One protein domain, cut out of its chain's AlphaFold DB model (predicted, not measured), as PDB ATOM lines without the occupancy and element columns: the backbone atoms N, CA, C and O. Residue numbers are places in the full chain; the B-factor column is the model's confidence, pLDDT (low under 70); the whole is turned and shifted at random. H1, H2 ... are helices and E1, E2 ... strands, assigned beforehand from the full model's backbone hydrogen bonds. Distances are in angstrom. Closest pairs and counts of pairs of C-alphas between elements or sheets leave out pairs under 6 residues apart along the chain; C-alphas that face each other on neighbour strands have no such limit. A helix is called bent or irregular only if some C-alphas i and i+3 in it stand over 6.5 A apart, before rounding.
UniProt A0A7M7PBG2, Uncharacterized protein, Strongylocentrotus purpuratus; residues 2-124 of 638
ATOM      1  N   ALA A   2     138.713  88.727 157.553       91.81
ATOM      2  CA  ALA A   2     137.636  89.735 157.619       91.81
ATOM      3  C   ALA A   2     136.389  89.248 158.384       91.81
ATOM      4  O   ALA A   2     135.784  90.014 159.130       91.81
ATOM      5  N   TYR A   3     136.045  87.964 158.233       92.56
ATOM      6  CA  TYR A   3     134.989  87.311 159.008       92.56
ATOM      7  C   TYR A   3     135.282  87.361 160.516       92.56
ATOM      8  O   TYR A   3     134.467  87.877 161.274       92.56
ATOM      9  N   ASP A   4     136.464  86.910 160.937       93.25
ATOM     10  CA  ASP A   4     136.885  86.897 162.348       93.25
ATOM     11  C   ASP A   4     136.955  88.311 162.941       93.25
ATOM     12  O   ASP A   4     136.587  88.519 164.095       93.25
ATOM     13  N   TRP A   5     137.379  89.298 162.142       94.56
ATOM     14  CA  TRP A   5     137.386  90.714 162.522       94.56
ATOM     15  C   TRP A   5     135.971  91.235 162.810       94.56
ATOM     16  O   TRP A   5     135.735  91.807 163.873       94.56
ATOM     17  N   VAL A   6     135.010  90.986 161.909       94.62
ATOM     18  CA  VAL A   6     133.602  91.391 162.096       94.62
ATOM     19  C   VAL A   6     132.987  90.751 163.340       94.62
ATOM     20  O   VAL A   6     132.232  91.412 164.056       94.62
ATOM     21  N   HIS A   7     133.312  89.488 163.616       95.31
ATOM     22  CA  HIS A   7     132.765  88.757 164.760       95.31
ATOM     23  C   HIS A   7     133.549  88.975 166.056       95.31
ATOM     24  O   HIS A   7     133.112  88.504 167.104       95.31
ATOM     25  N   ARG A   8     134.667  89.716 166.006       93.00
ATOM     26  CA  ARG A   8     135.595  89.910 167.130       93.00
ATOM     27  C   ARG A   8     135.956  88.579 167.781       93.00
ATOM     28  O   ARG A   8     135.774  88.396 168.984       93.00
ATOM     29  N   GLU A   9     136.418  87.645 166.953       95.00
ATOM     30  CA  GLU A   9     136.758  86.298 167.405       95.00
ATOM     31  C   GLU A   9     137.768  86.367 168.555       95.00
ATOM     32  O   GLU A   9     138.837  86.974 168.429       95.00
ATOM     33  N   LYS A  10     137.407  85.767 169.689       93.88
ATOM     34  CA  LYS A  10     138.142  85.939 170.939       93.88
ATOM     35  C   LYS A  10     139.532  85.313 170.840       93.88
ATOM     36  O   LYS A  10     139.666  84.137 170.519       93.88
ATOM     37  N   GLY A  11     140.563  86.082 171.176       90.31
ATOM     38  CA  GLY A  11     141.960  85.651 171.080       90.31
ATOM     39  C   GLY A  11     142.563  85.786 169.678       90.31
ATOM     40  O   GLY A  11     143.745  85.499 169.501       90.31
ATOM     41  N   SER A  12     141.798  86.257 168.688       90.44
ATOM     42  CA  SER A  12     142.338  86.621 167.379       90.44
ATOM     43  C   SER A  12     143.139  87.920 167.467       90.44
ATOM     44  O   SER A  12     142.717  88.884 168.104       90.44
ATOM     45  N   ALA A  13     144.239  88.019 166.717       86.50
ATOM     46  CA  ALA A  13     144.960  89.285 166.538       86.50
ATOM     47  C   ALA A  13     144.088  90.387 165.892       86.50
ATOM     48  O   ALA A  13     144.454  91.563 165.910       86.50
ATOM     49  N   LEU A  14     142.935  90.012 165.323       91.19
ATOM     50  CA  LEU A  14     141.975  90.915 164.696       91.19
ATOM     51  C   LEU A  14     140.885  91.419 165.663       91.19
ATOM     52  O   LEU A  14     140.157  92.341 165.301       91.19
ATOM     53  N   GLU A  15     140.773  90.859 166.875       90.94
ATOM     54  CA  GLU A  15     139.656  91.089 167.815       90.94
ATOM     55  C   GLU A  15     139.422  92.576 168.134       90.94
ATOM     56  O   GLU A  15     138.285  93.039 168.255       90.94
ATOM     57  N   HIS A  16     140.509  93.337 168.270       90.56
ATOM     58  CA  HIS A  16     140.481  94.741 168.685       90.56
ATOM     59  C   HIS A  16     140.883  95.711 167.572       90.56
ATOM     60  O   HIS A  16     141.131  96.887 167.845       90.56
ATOM     61  N   LEU A  17     140.960  95.248 166.320       92.19
ATOM     62  CA  LEU A  17     141.309  96.131 165.212       92.19
ATOM     63  C   LEU A  17     140.172  97.123 164.931       92.19
ATOM     64  O   LEU A  17     139.052  96.688 164.653       92.19
ATOM     65  N   PRO A  18     140.431  98.447 164.959       93.81
ATOM     66  CA  PRO A  18     139.364  99.431 164.799       93.81
ATOM     67  C   PRO A  18     138.778  99.453 163.386       93.81
ATOM     68  O   PRO A  18     137.560  99.477 163.228       93.81
ATOM     69  N   LEU A  19     139.638  99.456 162.362       94.94
ATOM     70  CA  LEU A  19     139.241  99.531 160.958       94.94
ATOM     71  C   LEU A  19     140.103  98.611 160.098       94.94
ATOM     72  O   LEU A  19     141.333  98.654 160.173       94.94
ATOM     73  N   LEU A  20     139.435  97.833 159.249       95.75
ATOM     74  CA  LEU A  20     140.041  96.926 158.285       95.75
ATOM     75  C   LEU A  20     139.443  97.168 156.896       95.75
ATOM     76  O   LEU A  20     138.235  97.043 156.703       95.75
ATOM     77  N   PHE A  21     140.295  97.470 155.922       95.88
ATOM     78  CA  PHE A  21     139.938  97.575 154.512       95.88
ATOM     79  C   PHE A  21     140.532  96.391 153.756       95.88
ATOM     80  O   PHE A  21     141.743  96.193 153.776       95.88
ATOM     81  N   VAL A  22     139.693  95.601 153.085       95.69
ATOM     82  CA  VAL A  22     140.141  94.470 152.261       95.69
ATOM     83  C   VAL A  22     139.876  94.788 150.797       95.69
ATOM     84  O   VAL A  22     138.730  94.794 150.358       95.69
ATOM     85  N   VAL A  23     140.935  95.069 150.048       93.81
ATOM     86  CA  VAL A  23     140.873  95.446 148.635       93.81
ATOM     87  C   VAL A  23     141.365  94.282 147.790       93.81
ATOM     88  O   VAL A  23     142.474  93.795 147.982       93.81
ATOM     89  N   LYS A  24     140.551  93.851 146.827       89.00
ATOM     90  CA  LYS A  24     140.916  92.800 145.872       89.00
ATOM     91  C   LYS A  24     141.545  93.422 144.637       89.00
ATOM     92  O   LYS A  24     140.878  94.193 143.938       89.00
ATOM     93  N   PHE A  25     142.784  93.052 144.327       84.50
ATOM     94  CA  PHE A  25     143.509  93.578 143.170       84.50
ATOM     95  C   PHE A  25     142.842  93.236 141.842       84.50
ATOM     96  O   PHE A  25     142.823  94.079 140.946       84.50
ATOM     97  N   ARG A  26     142.191  92.070 141.746       75.62
ATOM     98  CA  ARG A  26     141.402  91.657 140.572       75.62
ATOM     99  C   ARG A  26     140.376  92.693 140.103       75.62
ATOM    100  O   ARG A  26     140.001  92.718 138.936       75.62
ATOM    101  N   ASN A  27     139.909  93.534 141.024       72.69
ATOM    102  CA  ASN A  27     138.906  94.568 140.784       72.69
ATOM    103  C   ASN A  27     139.528  95.978 140.733       72.69
ATOM    104  O   ASN A  27     138.829  96.967 140.956       72.69
ATOM    105  N   THR A  28     140.837  96.084 140.492       76.25
ATOM    106  CA  THR A  28     141.574  97.352 140.404       76.25
ATOM    107  C   THR A  28     142.336  97.451 139.087       76.25
ATOM    108  O   THR A  28     142.774  96.451 138.522       76.25
ATOM    109  N   SER A  29     142.499  98.673 138.583       72.88
ATOM    110  CA  SER A  29     143.334  98.964 137.415       72.88
ATOM    111  C   SER A  29     144.612  99.697 137.829       72.88
ATOM    112  O   SER A  29     144.714 100.192 138.951       72.88
ATOM    113  N   GLN A  30     145.571  99.833 136.909       74.75
ATOM    114  CA  GLN A  30     146.798 100.608 137.143       74.75
ATOM    115  C   GLN A  30     146.526 102.050 137.614       74.75
ATOM    116  O   GLN A  30     147.308 102.593 138.386       74.75
ATOM    117  N   LEU A  31     145.426 102.658 137.158       79.19
ATOM    118  CA  LEU A  31     145.065 104.044 137.467       79.19
ATOM    119  C   LEU A  31     144.145 104.175 138.684       79.19
ATOM    120  O   LEU A  31     143.893 105.287 139.130       79.19
ATOM    121  N   THR A  32     143.624 103.060 139.202       83.31
ATOM    122  CA  THR A  32     142.712 103.075 140.345       83.31
ATOM    123  C   THR A  32     143.487 103.456 141.598       83.31
ATOM    124  O   THR A  32     144.472 102.803 141.948       83.31
ATOM    125  N   SER A  33     143.035 104.502 142.278       90.75
ATOM    126  CA  SER A  33     143.553 104.888 143.588       90.75
ATOM    127  C   SER A  33     143.029 103.978 144.700       90.75
ATOM    128  O   SER A  33     142.006 103.303 144.555       90.75
ATOM    129  N   ILE A  34     143.719 103.945 145.838       93.44
ATOM    130  CA  ILE A  34     143.289 103.165 147.001       93.44
ATOM    131  C   ILE A  34     141.939 103.658 147.536       93.44
ATOM    132  O   ILE A  34     141.091 102.839 147.897       93.44
ATOM    133  N   GLY A  35     141.696 104.976 147.518       93.62
ATOM    134  CA  GLY A  35     140.407 105.557 147.886       93.62
ATOM    135  C   GLY A  35     139.280 105.096 146.967       93.62
ATOM    136  O   GLY A  35     138.218 104.697 147.449       93.62
ATOM    137  N   GLU A  36     139.516 105.088 145.651       92.12
ATOM    138  CA  GLU A  36     138.539 104.606 144.667       92.12
ATOM    139  C   GLU A  36     138.260 103.119 144.850       92.12
ATOM    140  O   GLU A  36     137.098 102.720 144.845       92.12
ATOM    141  N   ALA A  37     139.301 102.309 145.062       91.25
ATOM    142  CA  ALA A  37     139.162 100.872 145.256       91.25
ATOM    143  C   ALA A  37     138.336 100.544 146.510       91.25
ATOM    144  O   ALA A  37     137.395  99.753 146.438       91.25
ATOM    145  N   ILE A  38     138.629 101.185 147.647       94.19
ATOM    146  CA  ILE A  38     137.849 101.023 148.885       94.19
ATOM    147  C   ILE A  38     136.406 101.479 148.656       94.19
ATOM    148  O   ILE A  38     135.461 100.764 149.001       94.19
ATOM    149  N   LYS A  39     136.222 102.645 148.031       92.38
ATOM    150  CA  LYS A  39     134.900 103.201 147.755       92.38
ATOM    151  C   LYS A  39     134.064 102.274 146.876       92.38
ATOM    152  O   LYS A  39     132.911 102.015 147.203       92.38
ATOM    153  N   SER A  40     134.619 101.767 145.778       88.31
ATOM    154  CA  SER A  40     133.874 100.947 144.824       88.31
ATOM    155  C   SER A  40     133.638  99.522 145.317       88.31
ATOM    156  O   SER A  40     132.590  98.952 145.025       88.31
ATOM    157  N   GLN A  41     134.603  98.931 146.033       89.56
ATOM    158  CA  GLN A  41     134.531  97.526 146.444       89.56
ATOM    159  C   GLN A  41     133.823  97.322 147.786       89.56
ATOM    160  O   GLN A  41     133.183  96.288 147.966       89.56
ATOM    161  N   LEU A  42     133.943  98.270 148.721       90.69
ATOM    162  CA  LEU A  42     133.497  98.085 150.107       90.69
ATOM    163  C   LEU A  42     132.382  99.043 150.532       90.69
ATOM    164  O   LEU A  42     131.611  98.692 151.414       90.69
ATOM    165  N   LEU A  43     132.309 100.241 149.943       91.06
ATOM    166  CA  LEU A  43     131.451 101.334 150.423       91.06
ATOM    167  C   LEU A  43     130.646 101.979 149.286       91.06
ATOM    168  O   LEU A  43     130.438 103.196 149.280       91.06
ATOM    169  N   SER A  44     130.246 101.204 148.276       86.44
ATOM    170  CA  SER A  44     129.630 101.733 147.049       86.44
ATOM    171  C   SER A  44     128.293 102.441 147.306       86.44
ATOM    172  O   SER A  44     127.946 103.382 146.594       86.44
ATOM    173  N   ASP A  45     127.612 102.067 148.384       88.38
ATOM    174  CA  ASP A  45     126.348 102.600 148.891       88.38
ATOM    175  C   ASP A  45     126.485 103.889 149.730       88.38
ATOM    176  O   ASP A  45     125.503 104.597 149.949       88.38
ATOM    177  N   VAL A  46     127.695 104.263 150.164       88.62
ATOM    178  CA  VAL A  46     127.914 105.433 151.044       88.62
ATOM    179  C   VAL A  46     128.143 106.725 150.247       88.62
ATOM    180  O   VAL A  46     129.275 107.188 150.116       88.62
ATOM    181  N   HIS A  47     127.103 107.302 149.647       85.31
ATOM    182  CA  HIS A  47     127.230 108.389 148.655       85.31
ATOM    183  C   HIS A  47     128.008 109.642 149.099       85.31
ATOM    184  O   HIS A  47     128.688 110.238 148.269       85.31
ATOM    185  N   ASP A  48     127.966 110.006 150.383       89.25
ATOM    186  CA  ASP A  48     128.627 111.217 150.905       89.25
ATOM    187  C   ASP A  48     130.160 111.102 150.985       89.25
ATOM    188  O   ASP A  48     130.860 112.087 151.229       89.25
ATOM    189  N   LEU A  49     130.699 109.897 150.797       89.75
ATOM    190  CA  LEU A  49     132.118 109.612 150.933       89.75
ATOM    191  C   LEU A  49     132.802 109.576 149.563       89.75
ATOM    192  O   LEU A  49     132.541 108.679 148.756       89.75
ATOM    193  N   THR A  50     133.703 110.528 149.313       93.50
ATOM    194  CA  THR A  50     134.518 110.558 148.088       93.50
ATOM    195  C   THR A  50     135.810 109.746 148.250       93.50
ATOM    196  O   THR A  50     136.306 109.612 149.377       93.50
ATOM    197  N   PRO A  51     136.390 109.221 147.155       92.88
ATOM    198  CA  PRO A  51     137.710 108.586 147.170       92.88
ATOM    199  C   PRO A  51     138.801 109.432 147.841       92.88
ATOM    200  O   PRO A  51     139.525 108.949 148.708       92.88
ATOM    201  N   GLU A  52     138.870 110.725 147.525       94.12
ATOM    202  CA  GLU A  52     139.859 111.648 148.090       94.12
ATOM    203  C   GLU A  52     139.597 111.901 149.581       94.12
ATOM    204  O   GLU A  52     140.526 112.069 150.377       94.12
ATOM    205  N   GLY A  53     138.321 111.905 149.982       94.75
ATOM    206  CA  GLY A  53     137.902 111.994 151.376       94.75
ATOM    207  C   GLY A  53     138.350 110.776 152.184       94.75
ATOM    208  O   GLY A  53     138.871 110.939 153.288       94.75
ATOM    209  N   LEU A  54     138.220 109.572 151.614       94.81
ATOM    210  CA  LEU A  54     138.740 108.327 152.189       94.81
ATOM    211  C   LEU A  54     140.254 108.380 152.374       94.81
ATOM    212  O   LEU A  54     140.745 108.114 153.468       94.81
ATOM    213  N   GLU A  55     140.997 108.784 151.348       95.88
ATOM    214  CA  GLU A  55     142.454 108.903 151.448       95.88
ATOM    215  C   GLU A  55     142.873 109.950 152.480       95.88
ATOM    216  O   GLU A  55     143.773 109.714 153.285       95.88
ATOM    217  N   SER A  56     142.188 111.100 152.528       96.12
ATOM    218  CA  SER A  56     142.430 112.097 153.571       96.12
ATOM    219  C   SER A  56     142.113 111.562 154.965       96.12
ATOM    220  O   SER A  56     142.777 111.977 155.920       96.12
ATOM    221  N   PHE A  57     141.092 110.719 155.111       95.44
ATOM    222  CA  PHE A  57     140.755 110.098 156.383       95.44
ATOM    223  C   PHE A  57     141.849 109.120 156.810       95.44
ATOM    224  O   PHE A  57     142.341 109.236 157.933       95.44
ATOM    225  N   ILE A  58     142.282 108.227 155.915       96.31
ATOM    226  CA  ILE A  58     143.348 107.254 156.193       96.31
ATOM    227  C   ILE A  58     144.634 107.989 156.581       96.31
ATOM    228  O   ILE A  58     145.208 107.701 157.627       96.31
ATOM    229  N   ARG A  59     145.025 109.032 155.834       95.94
ATOM    230  CA  ARG A  59     146.230 109.830 156.120       95.94
ATOM    231  C   ARG A  59     146.245 110.432 157.525       95.94
ATOM    232  O   ARG A  59     147.306 110.504 158.143       95.94
ATOM    233  N   LYS A  60     145.081 110.860 158.025       96.88
ATOM    234  CA  LYS A  60     144.913 111.446 159.367       96.88
ATOM    235  C   LYS A  60     144.811 110.397 160.480       96.88
ATOM    236  O   LYS A  60     145.016 110.748 161.635       96.88
ATOM    237  N   ASN A  61     144.491 109.145 160.150       96.44
ATOM    238  CA  ASN A  61     144.132 108.096 161.110       96.44
ATOM    239  C   ASN A  61     144.921 106.788 160.893       96.44
ATOM    240  O   ASN A  61     144.424 105.706 161.190       96.44
ATOM    241  N   GLN A  62     146.154 106.874 160.387       95.62
ATOM    242  CA  GLN A  62     146.930 105.710 159.935       95.62
ATOM    243  C   GLN A  62     147.054 104.605 160.995       95.62
ATOM    244  O   GLN A  62     146.831 103.443 160.681       95.62
ATOM    245  N   GLY A  63     147.289 104.963 162.263       93.44
ATOM    246  CA  GLY A  63     147.474 103.990 163.348       93.44
ATOM    247  C   GLY A  63     146.245 103.133 163.690       93.44
ATOM    248  O   GLY A  63     146.380 102.142 164.404       93.44
ATOM    249  N   ILE A  64     145.050 103.489 163.201       94.25
ATOM    250  CA  ILE A  64     143.830 102.682 163.379       94.25
ATOM    251  C   ILE A  64     143.371 101.994 162.088       94.25
ATOM    252  O   ILE A  64     142.504 101.118 162.138       94.25
ATOM    253  N   CYS A  65     143.944 102.374 160.945       96.12
ATOM    254  CA  CYS A  65     143.620 101.823 159.637       96.12
ATOM    255  C   CYS A  65     144.522 100.624 159.324       96.12
ATOM    256  O   CYS A  65     145.736 100.669 159.501       96.12
ATOM    257  N   HIS A  66     143.911  99.546 158.842       95.56
ATOM    258  CA  HIS A  66     144.601  98.337 158.407       95.56
ATOM    259  C   HIS A  66     144.137  98.016 156.992       95.56
ATOM    260  O   HIS A  66     142.934  98.044 156.726       95.56
ATOM    261  N   ILE A  67     145.068  97.727 156.086       96.31
ATOM    262  CA  ILE A  67     144.769  97.490 154.671       96.31
ATOM    263  C   ILE A  67     145.281  96.105 154.281       96.31
ATOM    264  O   ILE A  67     146.460  95.804 154.438       96.31
ATOM    265  N   ILE A  68     144.392  95.267 153.759       96.12
ATOM    266  CA  ILE A  68     144.736  94.005 153.104       96.12
ATOM    267  C   ILE A  68     144.581  94.212 151.601       96.12
ATOM    268  O   ILE A  68     143.491  94.543 151.134       96.12
ATOM    269  N   LEU A  69     145.664  94.008 150.863       95.19
ATOM    270  CA  LEU A  69     145.710  94.050 149.409       95.19
ATOM    271  C   LEU A  69     145.825  92.614 148.882       95.19
ATOM    272  O   LEU A  69     146.874  91.981 148.996       95.19
ATOM    273  N   ASP A  70     144.718  92.085 148.366       92.75
ATOM    274  CA  ASP A  70     144.558  90.663 148.060       92.75
ATOM    275  C   ASP A  70     144.765  90.357 146.566       92.75
ATOM    276  O   ASP A  70     144.014  90.866 145.727       92.75
ATOM    277  N   GLY A  71     145.770  89.532 146.246       87.81
ATOM    278  CA  GLY A  71     146.055  88.996 144.909       87.81
ATOM    279  C   GLY A  71     146.948  89.880 144.036       87.81
ATOM    280  O   GLY A  71     146.543  90.261 142.943       87.81
ATOM    281  N   LEU A  72     148.143  90.252 144.506       87.50
ATOM    282  CA  LEU A  72     149.062  91.167 143.806       87.50
ATOM    283  C   LEU A  72     149.351  90.734 142.360       87.50
ATOM    284  O   LEU A  72     149.434  91.574 141.471       87.50
ATOM    285  N   ASP A  73     149.434  89.431 142.104       76.25
ATOM    286  CA  ASP A  73     149.617  88.848 140.771       76.25
ATOM    287  C   ASP A  73     148.481  89.126 139.779       76.25
ATOM    288  O   ASP A  73     148.652  88.971 138.571       76.25
ATOM    289  N   GLU A  74     147.344  89.599 140.271       73.94
ATOM    290  CA  GLU A  74     146.179  89.987 139.480       73.94
ATOM    291  C   GLU A  74     146.124  91.506 139.254       73.94
ATOM    292  O   GLU A  74     145.203  92.010 138.606       73.94
ATOM    293  N   TYR A  75     147.098  92.257 139.782       78.38
ATOM    294  CA  TYR A  75     147.130  93.707 139.666       78.38
ATOM    295  C   TYR A  75     147.660  94.161 138.302       78.38
ATOM    296  O   TYR A  75     148.829  93.984 137.957       78.38
ATOM    297  N   ALA A  76     146.816  94.867 137.546       65.81
ATOM    298  CA  ALA A  76     147.155  95.378 136.217       65.81
ATOM    299  C   ALA A  76     148.305  96.412 136.200       65.81
ATOM    300  O   ALA A  76     148.824  96.725 135.129       65.81
ATOM    301  N   GLY A  77     148.688  96.970 137.356       64.38
ATOM    302  CA  GLY A  77     149.787  97.933 137.472       64.38
ATOM    303  C   GLY A  77     151.186  97.312 137.544       64.38
ATOM    304  O   GLY A  77     152.166  98.051 137.489       64.38
ATOM    305  N   ILE A  78     151.303  95.983 137.627       64.88
ATOM    306  CA  ILE A  78     152.587  95.266 137.702       64.88
ATOM    307  C   ILE A  78     152.984  94.815 136.300       64.88
ATOM    308  O   ILE A  78     152.935  93.640 135.957       64.88
ATOM    309  N   SER A  79     153.351  95.757 135.434       55.22
ATOM    310  CA  SER A  79     154.049  95.385 134.201       55.22
ATOM    311  C   SER A  79     155.543  95.259 134.489       55.22
ATOM    312  O   SER A  79     156.162  96.183 135.011       55.22
ATOM    313  N   SER A  80     156.124  94.119 134.104       44.91
ATOM    314  CA  SER A  80     157.495  93.648 134.386       44.91
ATOM    315  C   SER A  80     158.651  94.572 133.967       44.91
ATOM    316  O   SER A  80     159.812  94.239 134.184       44.91
ATOM    317  N   SER A  81     158.367  95.736 133.384       43.50
ATOM    318  CA  SER A  81     159.375  96.695 132.922       43.50
ATOM    319  C   SER A  81     159.203  98.113 133.464       43.50
ATOM    320  O   SER A  81     160.065  98.953 133.209       43.50
ATOM    321  N   GLN A  82     158.140  98.418 134.214       46.88
ATOM    322  CA  GLN A  82     157.912  99.771 134.717       46.88
ATOM    323  C   GLN A  82     157.271  99.718 136.101       46.88
ATOM    324  O   GLN A  82     156.072  99.481 136.235       46.88
ATOM    325  N   ARG A  83     158.057 100.042 137.136       52.09
ATOM    326  CA  ARG A  83     157.499 100.672 138.335       52.09
ATOM    327  C   ARG A  83     156.909 101.997 137.873       52.09
ATOM    328  O   ARG A  83     157.618 102.997 137.811       52.09
ATOM    329  N   SER A  84     155.655 102.010 137.428       51.31
ATOM    330  CA  SER A  84     155.016 103.272 137.084       51.31
ATOM    331  C   SER A  84     154.830 104.033 138.393       51.31
ATOM    332  O   SER A  84     153.888 103.756 139.135       51.31
ATOM    333  N   SER A  85     155.727 104.982 138.670       52.47
ATOM    334  CA  SER A  85     155.710 105.899 139.823       52.47
ATOM    335  C   SER A  85     154.409 106.719 139.945       52.47
ATOM    336  O   SER A  85     154.240 107.515 140.868       52.47
ATOM    337  N   GLU A  86     153.481 106.534 139.005       62.69
ATOM    338  CA  GLU A  86     152.169 107.164 138.925       62.69
ATOM    339  C   GLU A  86     151.050 106.368 139.623       62.69
ATOM    340  O   GLU A  86     150.028 106.965 139.955       62.69
ATOM    341  N   SER A  87     151.207 105.063 139.900       79.06
ATOM    342  CA  SER A  87     150.146 104.294 140.581       79.06
ATOM    343  C   SER A  87     150.080 104.624 142.075       79.06
ATOM    344  O   SER A  87     151.037 104.414 142.820       79.06
ATOM    345  N   ASN A  88     148.918 105.100 142.532       87.94
ATOM    346  CA  ASN A  88     148.653 105.389 143.943       87.94
ATOM    347  C   ASN A  88     148.711 104.121 144.818       87.94
ATOM    348  O   ASN A  88     149.319 104.152 145.884       87.94
ATOM    349  N   ILE A  89     148.176 102.987 144.349       89.94
ATOM    350  CA  ILE A  89     148.233 101.727 145.106       89.94
ATOM    351  C   ILE A  89     149.682 101.234 145.242       89.94
ATOM    352  O   ILE A  89     150.053 100.737 146.302       89.94
ATOM    353  N   MET A  90     150.531 101.436 144.226       87.44
ATOM    354  CA  MET A  90     151.958 101.105 144.340       87.44
ATOM    355  C   MET A  90     152.656 101.934 145.418       87.44
ATOM    356  O   MET A  90     153.466 101.386 146.155       87.44
ATOM    357  N   LYS A  91     152.295 103.213 145.582       89.69
ATOM    358  CA  LYS A  91     152.816 104.043 146.680       89.69
ATOM    359  C   LYS A  91     152.395 103.515 148.050       89.69
ATOM    360  O   LYS A  91     153.191 103.572 148.978       89.69
ATOM    361  N   VAL A  92     151.187 102.960 148.173       93.06
ATOM    362  CA  VAL A  92     150.736 102.294 149.410       93.06
ATOM    363  C   VAL A  92     151.533 101.013 149.672       93.06
ATOM    364  O   VAL A  92     151.975 100.794 150.794       93.06
ATOM    365  N   ILE A  93     151.767 100.182 148.649       91.19
ATOM    366  CA  ILE A  93     152.586  98.959 148.777       91.19
ATOM    367  C   ILE A  93     154.033  99.308 149.146       91.19
ATOM    368  O   ILE A  93     154.633  98.646 149.980       91.19
ATOM    369  N   CYS A  94     154.598 100.361 148.558       88.62
ATOM    370  CA  CYS A  94     155.946 100.831 148.870       88.62
ATOM    371  C   CYS A  94     156.040 101.608 150.193       88.62
ATOM    372  O   CYS A  94     157.126 102.065 150.536       88.62
ATOM    373  N   LEU A  95     154.927 101.759 150.927       87.50
ATOM    374  CA  LEU A  95     154.816 102.573 152.145       87.50
ATOM    375  C   LEU A  95     155.248 104.041 151.949       87.50
ATOM    376  O   LEU A  95     155.566 104.742 152.906       87.50
ATOM    377  N   GLU A  96     155.228 104.529 150.708       90.19
ATOM    378  CA  GLU A  96     155.403 105.944 150.367       90.19
ATOM    379  C   GLU A  96     154.126 106.736 150.685       90.19
ATOM    380  O   GLU A  96     154.184 107.895 151.097       90.19
ATOM    381  N   GLU A  97     152.967 106.090 150.524       91.50
ATOM    382  CA  GLU A  97     151.661 106.584 150.954       91.50
ATOM    383  C   GLU A  97     151.188 105.773 152.170       91.50
ATOM    384  O   GLU A  97     151.136 104.547 152.134       91.50
ATOM    385  N   PHE A  98     150.809 106.474 153.240       93.81
ATOM    386  CA  PHE A  98     150.398 105.900 154.531       93.81
ATOM    387  C   PHE A  98     151.474 105.042 155.246       93.81
ATOM    388  O   PHE A  98     151.193 103.898 155.607       93.81
ATOM    389  N   PRO A  99     152.679 105.583 155.517       92.44
ATOM    390  CA  PRO A  99     153.798 104.821 156.095       92.44
ATOM    391  C   PRO A  99     153.513 104.195 157.471       92.44
ATOM    392  O   PRO A  99     154.106 103.180 157.817       92.44
ATOM    393  N   GLU A 100     152.602 104.775 158.258       93.69
ATOM    394  CA  GLU A 100     152.237 104.282 159.596       93.69
ATOM    395  C   GLU A 100     151.034 103.319 159.563       93.69
ATOM    396  O   GLU A 100     150.574 102.841 160.603       93.69
ATOM    397  N   CYS A 101     150.471 103.053 158.380       94.00
ATOM    398  CA  CYS A 101     149.362 102.123 158.203       94.00
ATOM    399  C   CYS A 101     149.891 100.688 158.096       94.00
ATOM    400  O   CYS A 101     150.864 100.415 157.397       94.00
ATOM    401  N   ARG A 102     149.214  99.728 158.733       92.38
ATOM    402  CA  ARG A 102     149.575  98.310 158.582       92.38
ATOM    403  C   ARG A 102     149.015  97.771 157.270       92.38
ATOM    404  O   ARG A 102     147.794  97.697 157.113       92.38
ATOM    405  N   VAL A 103     149.906  97.383 156.360       95.06
ATOM    406  CA  VAL A 103     149.561  96.843 155.038       95.06
ATOM    407  C   VAL A 103     149.971  95.373 154.949       95.06
ATOM    408  O   VAL A 103     151.137  95.037 155.131       95.06
ATOM    409  N   LEU A 104     149.016  94.496 154.640       95.19
ATOM    410  CA  LEU A 104     149.260  93.089 154.319       95.19
ATOM    411  C   LEU A 104     148.986  92.875 152.834       95.19
ATOM    412  O   LEU A 104     147.914  93.229 152.351       95.19
ATOM    413  N   VAL A 105     149.938  92.279 152.120       94.62
ATOM    414  CA  VAL A 105     149.806  91.982 150.690       94.62
ATOM    415  C   VAL A 105     149.836  90.472 150.492       94.62
ATOM    416  O   VAL A 105     150.722  89.806 151.023       94.62
ATOM    417  N   THR A 106     148.884  89.925 149.735       94.12
ATOM    418  CA  THR A 106     148.912  88.516 149.316       94.12
ATOM    419  C   THR A 106     149.362  88.429 147.860       94.12
ATOM    420  O   THR A 106     148.991  89.258 147.030       94.12
ATOM    421  N   THR A 107     150.196  87.443 147.536       89.25
ATOM    422  CA  THR A 107     150.675  87.212 146.170       89.25
ATOM    423  C   THR A 107     151.048  85.753 145.968       89.25
ATOM    424  O   THR A 107     151.459  85.074 146.911       89.25
ATOM    425  N   ARG A 108     150.974  85.267 144.726       82.50
ATOM    426  CA  ARG A 108     151.622  84.000 144.359       82.50
ATOM    427  C   ARG A 108     153.160  84.137 144.396       82.50
ATOM    428  O   ARG A 108     153.673  85.216 144.083       82.50
ATOM    429  N   PRO A 109     153.909  83.041 144.650       77.00
ATOM    430  CA  PRO A 109     155.373  83.072 144.798       77.00
ATOM    431  C   PRO A 109     156.156  83.638 143.606       77.00
ATOM    432  O   PRO A 109     157.264  84.126 143.766       77.00
ATOM    433  N   HIS A 110     155.603  83.610 142.391       73.69
ATOM    434  CA  HIS A 110     156.312  84.122 141.212       73.69
ATOM    435  C   HIS A 110     156.569  85.640 141.250       73.69
ATOM    436  O   HIS A 110     157.447  86.111 140.532       73.69
ATOM    437  N   LEU A 111     155.838  86.391 142.084       77.69
ATOM    438  CA  LEU A 111     156.105  87.809 142.345       77.69
ATOM    439  C   LEU A 111     156.828  88.048 143.674       77.69
ATOM    440  O   LEU A 111     156.926  89.189 144.102       77.69
ATOM    441  N   GLU A 112     157.360  87.022 144.337       82.00
ATOM    442  CA  GLU A 112     158.067  87.203 145.609       82.00
ATOM    443  C   GLU A 112     159.247  88.184 145.482       82.00
ATOM    444  O   GLU A 112     159.382  89.094 146.299       82.00
ATOM    445  N   ASN A 113     160.014  88.068 144.390       82.06
ATOM    446  CA  ASN A 113     161.158  88.929 144.071       82.06
ATOM    447  C   ASN A 113     160.803  90.423 143.987       82.06
ATOM    448  O   ASN A 113     161.699  91.266 143.996       82.06
ATOM    449  N   PHE A 114     159.518  90.770 143.869       82.56
ATOM    450  CA  PHE A 114     159.058  92.152 143.960       82.56
ATOM    451  C   PHE A 114     159.418  92.770 145.320       82.56
ATOM    452  O   PHE A 114     159.839  93.919 145.378       82.56
ATOM    453  N   PHE A 115     159.314  91.988 146.398       88.00
ATOM    454  CA  PHE A 115     159.590  92.426 147.768       88.00
ATOM    455  C   PHE A 115     161.062  92.292 148.174       88.00
ATOM    456  O   PHE A 115     161.410  92.665 149.289       88.00
ATOM    457  N   ASP A 116     161.928  91.799 147.282       85.50
ATOM    458  CA  ASP A 116     163.379  91.694 147.500       85.50
ATOM    459  C   ASP A 116     164.158  92.933 147.030       85.50
ATOM    460  O   ASP A 116     165.389  92.941 147.010       85.50
ATOM    461  N   GLN A 117     163.447  93.984 146.622       81.56
ATOM    462  CA  GLN A 117     164.025  95.178 146.012       81.56
ATOM    463  C   GLN A 117     163.905  96.405 146.924       81.56
ATOM    464  O   GLN A 117     162.929  96.569 147.654       81.56
ATOM    465  N   ASP A 118     164.887  97.301 146.821       83.38
ATOM    466  CA  ASP A 118     164.994  98.552 147.585       83.38
ATOM    467  C   ASP A 118     164.868  98.356 149.109       83.38
ATOM    468  O   ASP A 118     165.540  97.503 149.685       83.38
ATOM    469  N   ASP A 119     164.031  99.163 149.770       84.56
ATOM    470  CA  ASP A 119     163.765  99.116 151.203       84.56
ATOM    471  C   ASP A 119     162.627  98.146 151.579       84.56
ATOM    472  O   ASP A 119     162.417  97.908 152.770       84.56
ATOM    473  N   LEU A 120     161.932  97.523 150.611       87.44
ATOM    474  CA  LEU A 120     160.852  96.558 150.883       87.44
ATOM    475  C   LEU A 120     161.276  95.388 151.793       87.44
ATOM    476  O   LEU A 120     160.525  95.097 152.728       87.44
ATOM    477  N   PRO A 121     162.472  94.778 151.638       89.31
ATOM    478  CA  PRO A 121     162.943  93.721 152.538       89.31
ATOM    479  C   PRO A 121     163.086  94.168 153.994       89.31
ATOM    480  O   PRO A 121     163.093  93.341 154.901       89.31
ATOM    481  N   ARG A 122     163.263  95.476 154.227       87.50
ATOM    482  CA  ARG A 122     163.457  96.045 155.567       87.50
ATOM    483  C   ARG A 122     162.133  96.359 156.255       87.50
ATOM    484  O   ARG A 122     162.102  96.406 157.481       87.50
ATOM    485  N   VAL A 123     161.072  96.598 155.485       88.31
ATOM    486  CA  VAL A 123     159.757  97.012 156.004       88.31
ATOM    487  C   VAL A 123     158.724  95.885 155.992       88.31
ATOM    488  O   VAL A 123     157.845  95.868 156.852       88.31
ATOM    489  N   TYR A 124     158.833  94.916 155.078       91.69
ATOM    490  CA  TYR A 124     157.944  93.758 155.029       91.69
ATOM    491  C   TYR A 124     158.533  92.545 155.741       91.69
ATOM    492  O   TYR A 124     159.683  92.166 155.543       91.69
TER     493      TYR A 124
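This is residues 2 to 124 of the 638 residues of an uncharacterized protein of Strongylocentrotus purpuratus (UniProt A0A7M7PBG2). A small three-stranded parallel sheet, E1, E2 and E3, forms the core, with H2, H3 and H4 gathered over one side of it and H1 toward the other side near E1. H5 and H6 sit beyond the E3 edge, off the sheet. The printed part has 123 residues with six named helices and three named strands, in the order H1 E1 H2 H3 E2 H4 E3 H5 H6; the sheet's order is E1 E2 E3. The class is mixed, helices and strands, though only 59 of the 123 residues are in named elements. The whole is compact, with a radius of gyration of the C-alphas of 14.6 A, and spans 41 by 35 by 25 A.

The inner strand E2, residues 65 to 70, is parallel to the edge strand E1, residues 19 to 24, at 19 degrees; N 21 and O 66 are within hydrogen-bond range at 2.8 A. E2 is also parallel to the other edge strand, E3, residues 102 to 105, at 4 degrees, with N 67 and O 102 at 2.9 A. H2, residues 34 to 42, is on the sheet over E1 and runs across the strands, at 84 degrees to E1 on the local plane; its height over the sheet is 7.3 A, on a local plane fitted to just 6 C-alphas of the sheet. The closest C-alphas of E1 and H2, those of Val 23 and Ile 38, are 6.3 A apart. H3, residues 51 to 60, only grazes the sheet with its residues 57 to 59, and touches H2, the closest C-alphas being those of Gly 35 and Pro 51 at 4.1 A; they run opposite ways at a steep tilt of 68 degrees, only just short of about perpendicular. H4, residues 88 to 93, only grazes the sheet with its residues 89 to 93. H2 and H4 only just touch, with 3 pairs of C-alphas within 8 A, the closest being Ile 34 and Ile 89 at 5.5 A; they are about perpendicular at 88 degrees. E1, H2 and H3, E2 make a strand-helix-strand unit, two parallel neighbour strands with helices between, as do E2, H4, E3; both crossovers are right-handed. H1, residues 2 to 7, only grazes the sheet with its residues 2 to 6. H5, residues 109 to 116, and H6, residues 120 to 123, are not on the sheet, and are close but not clearly touching: the closest C-alphas, Phe 115 and Pro 121, are 6.0 A apart. Every O i to N i+4 pair is within hydrogen-bond range in H1, H2, H3 and H4; H5 has 0 of 4 but 4 of 5 O i to N i+3 pairs, and H6 is too short for an O i to N i+4 pair.

E1 measures 16.6 A, E2 16.1 A, H3 14.5 A, H5 12.1 A and H2 11.5 A from first to last C-alpha. H5 is irregular: C-alphas 110 and 113 are 7.4 A apart. E1 begins at C-alpha 19, (139.241, 99.531, 160.958), H1 at C-alpha 2, (137.636, 89.735, 157.619), and H6 ends at C-alpha 123, (159.757, 97.012, 156.004).

The C-alphas of Lys 10 and Ser 81, the two farthest apart, are 44.9 A apart. The printed part has no cut. The links H1 to E1, with 11 residues, and E2 to H4, with 17, are long. The latter, residues 71 to 87, has C-alphas 10 to 22 A from the mean of all C-alphas. Mean pLDDT of the printed part is 86.4; residues 76 to 86 are under 70.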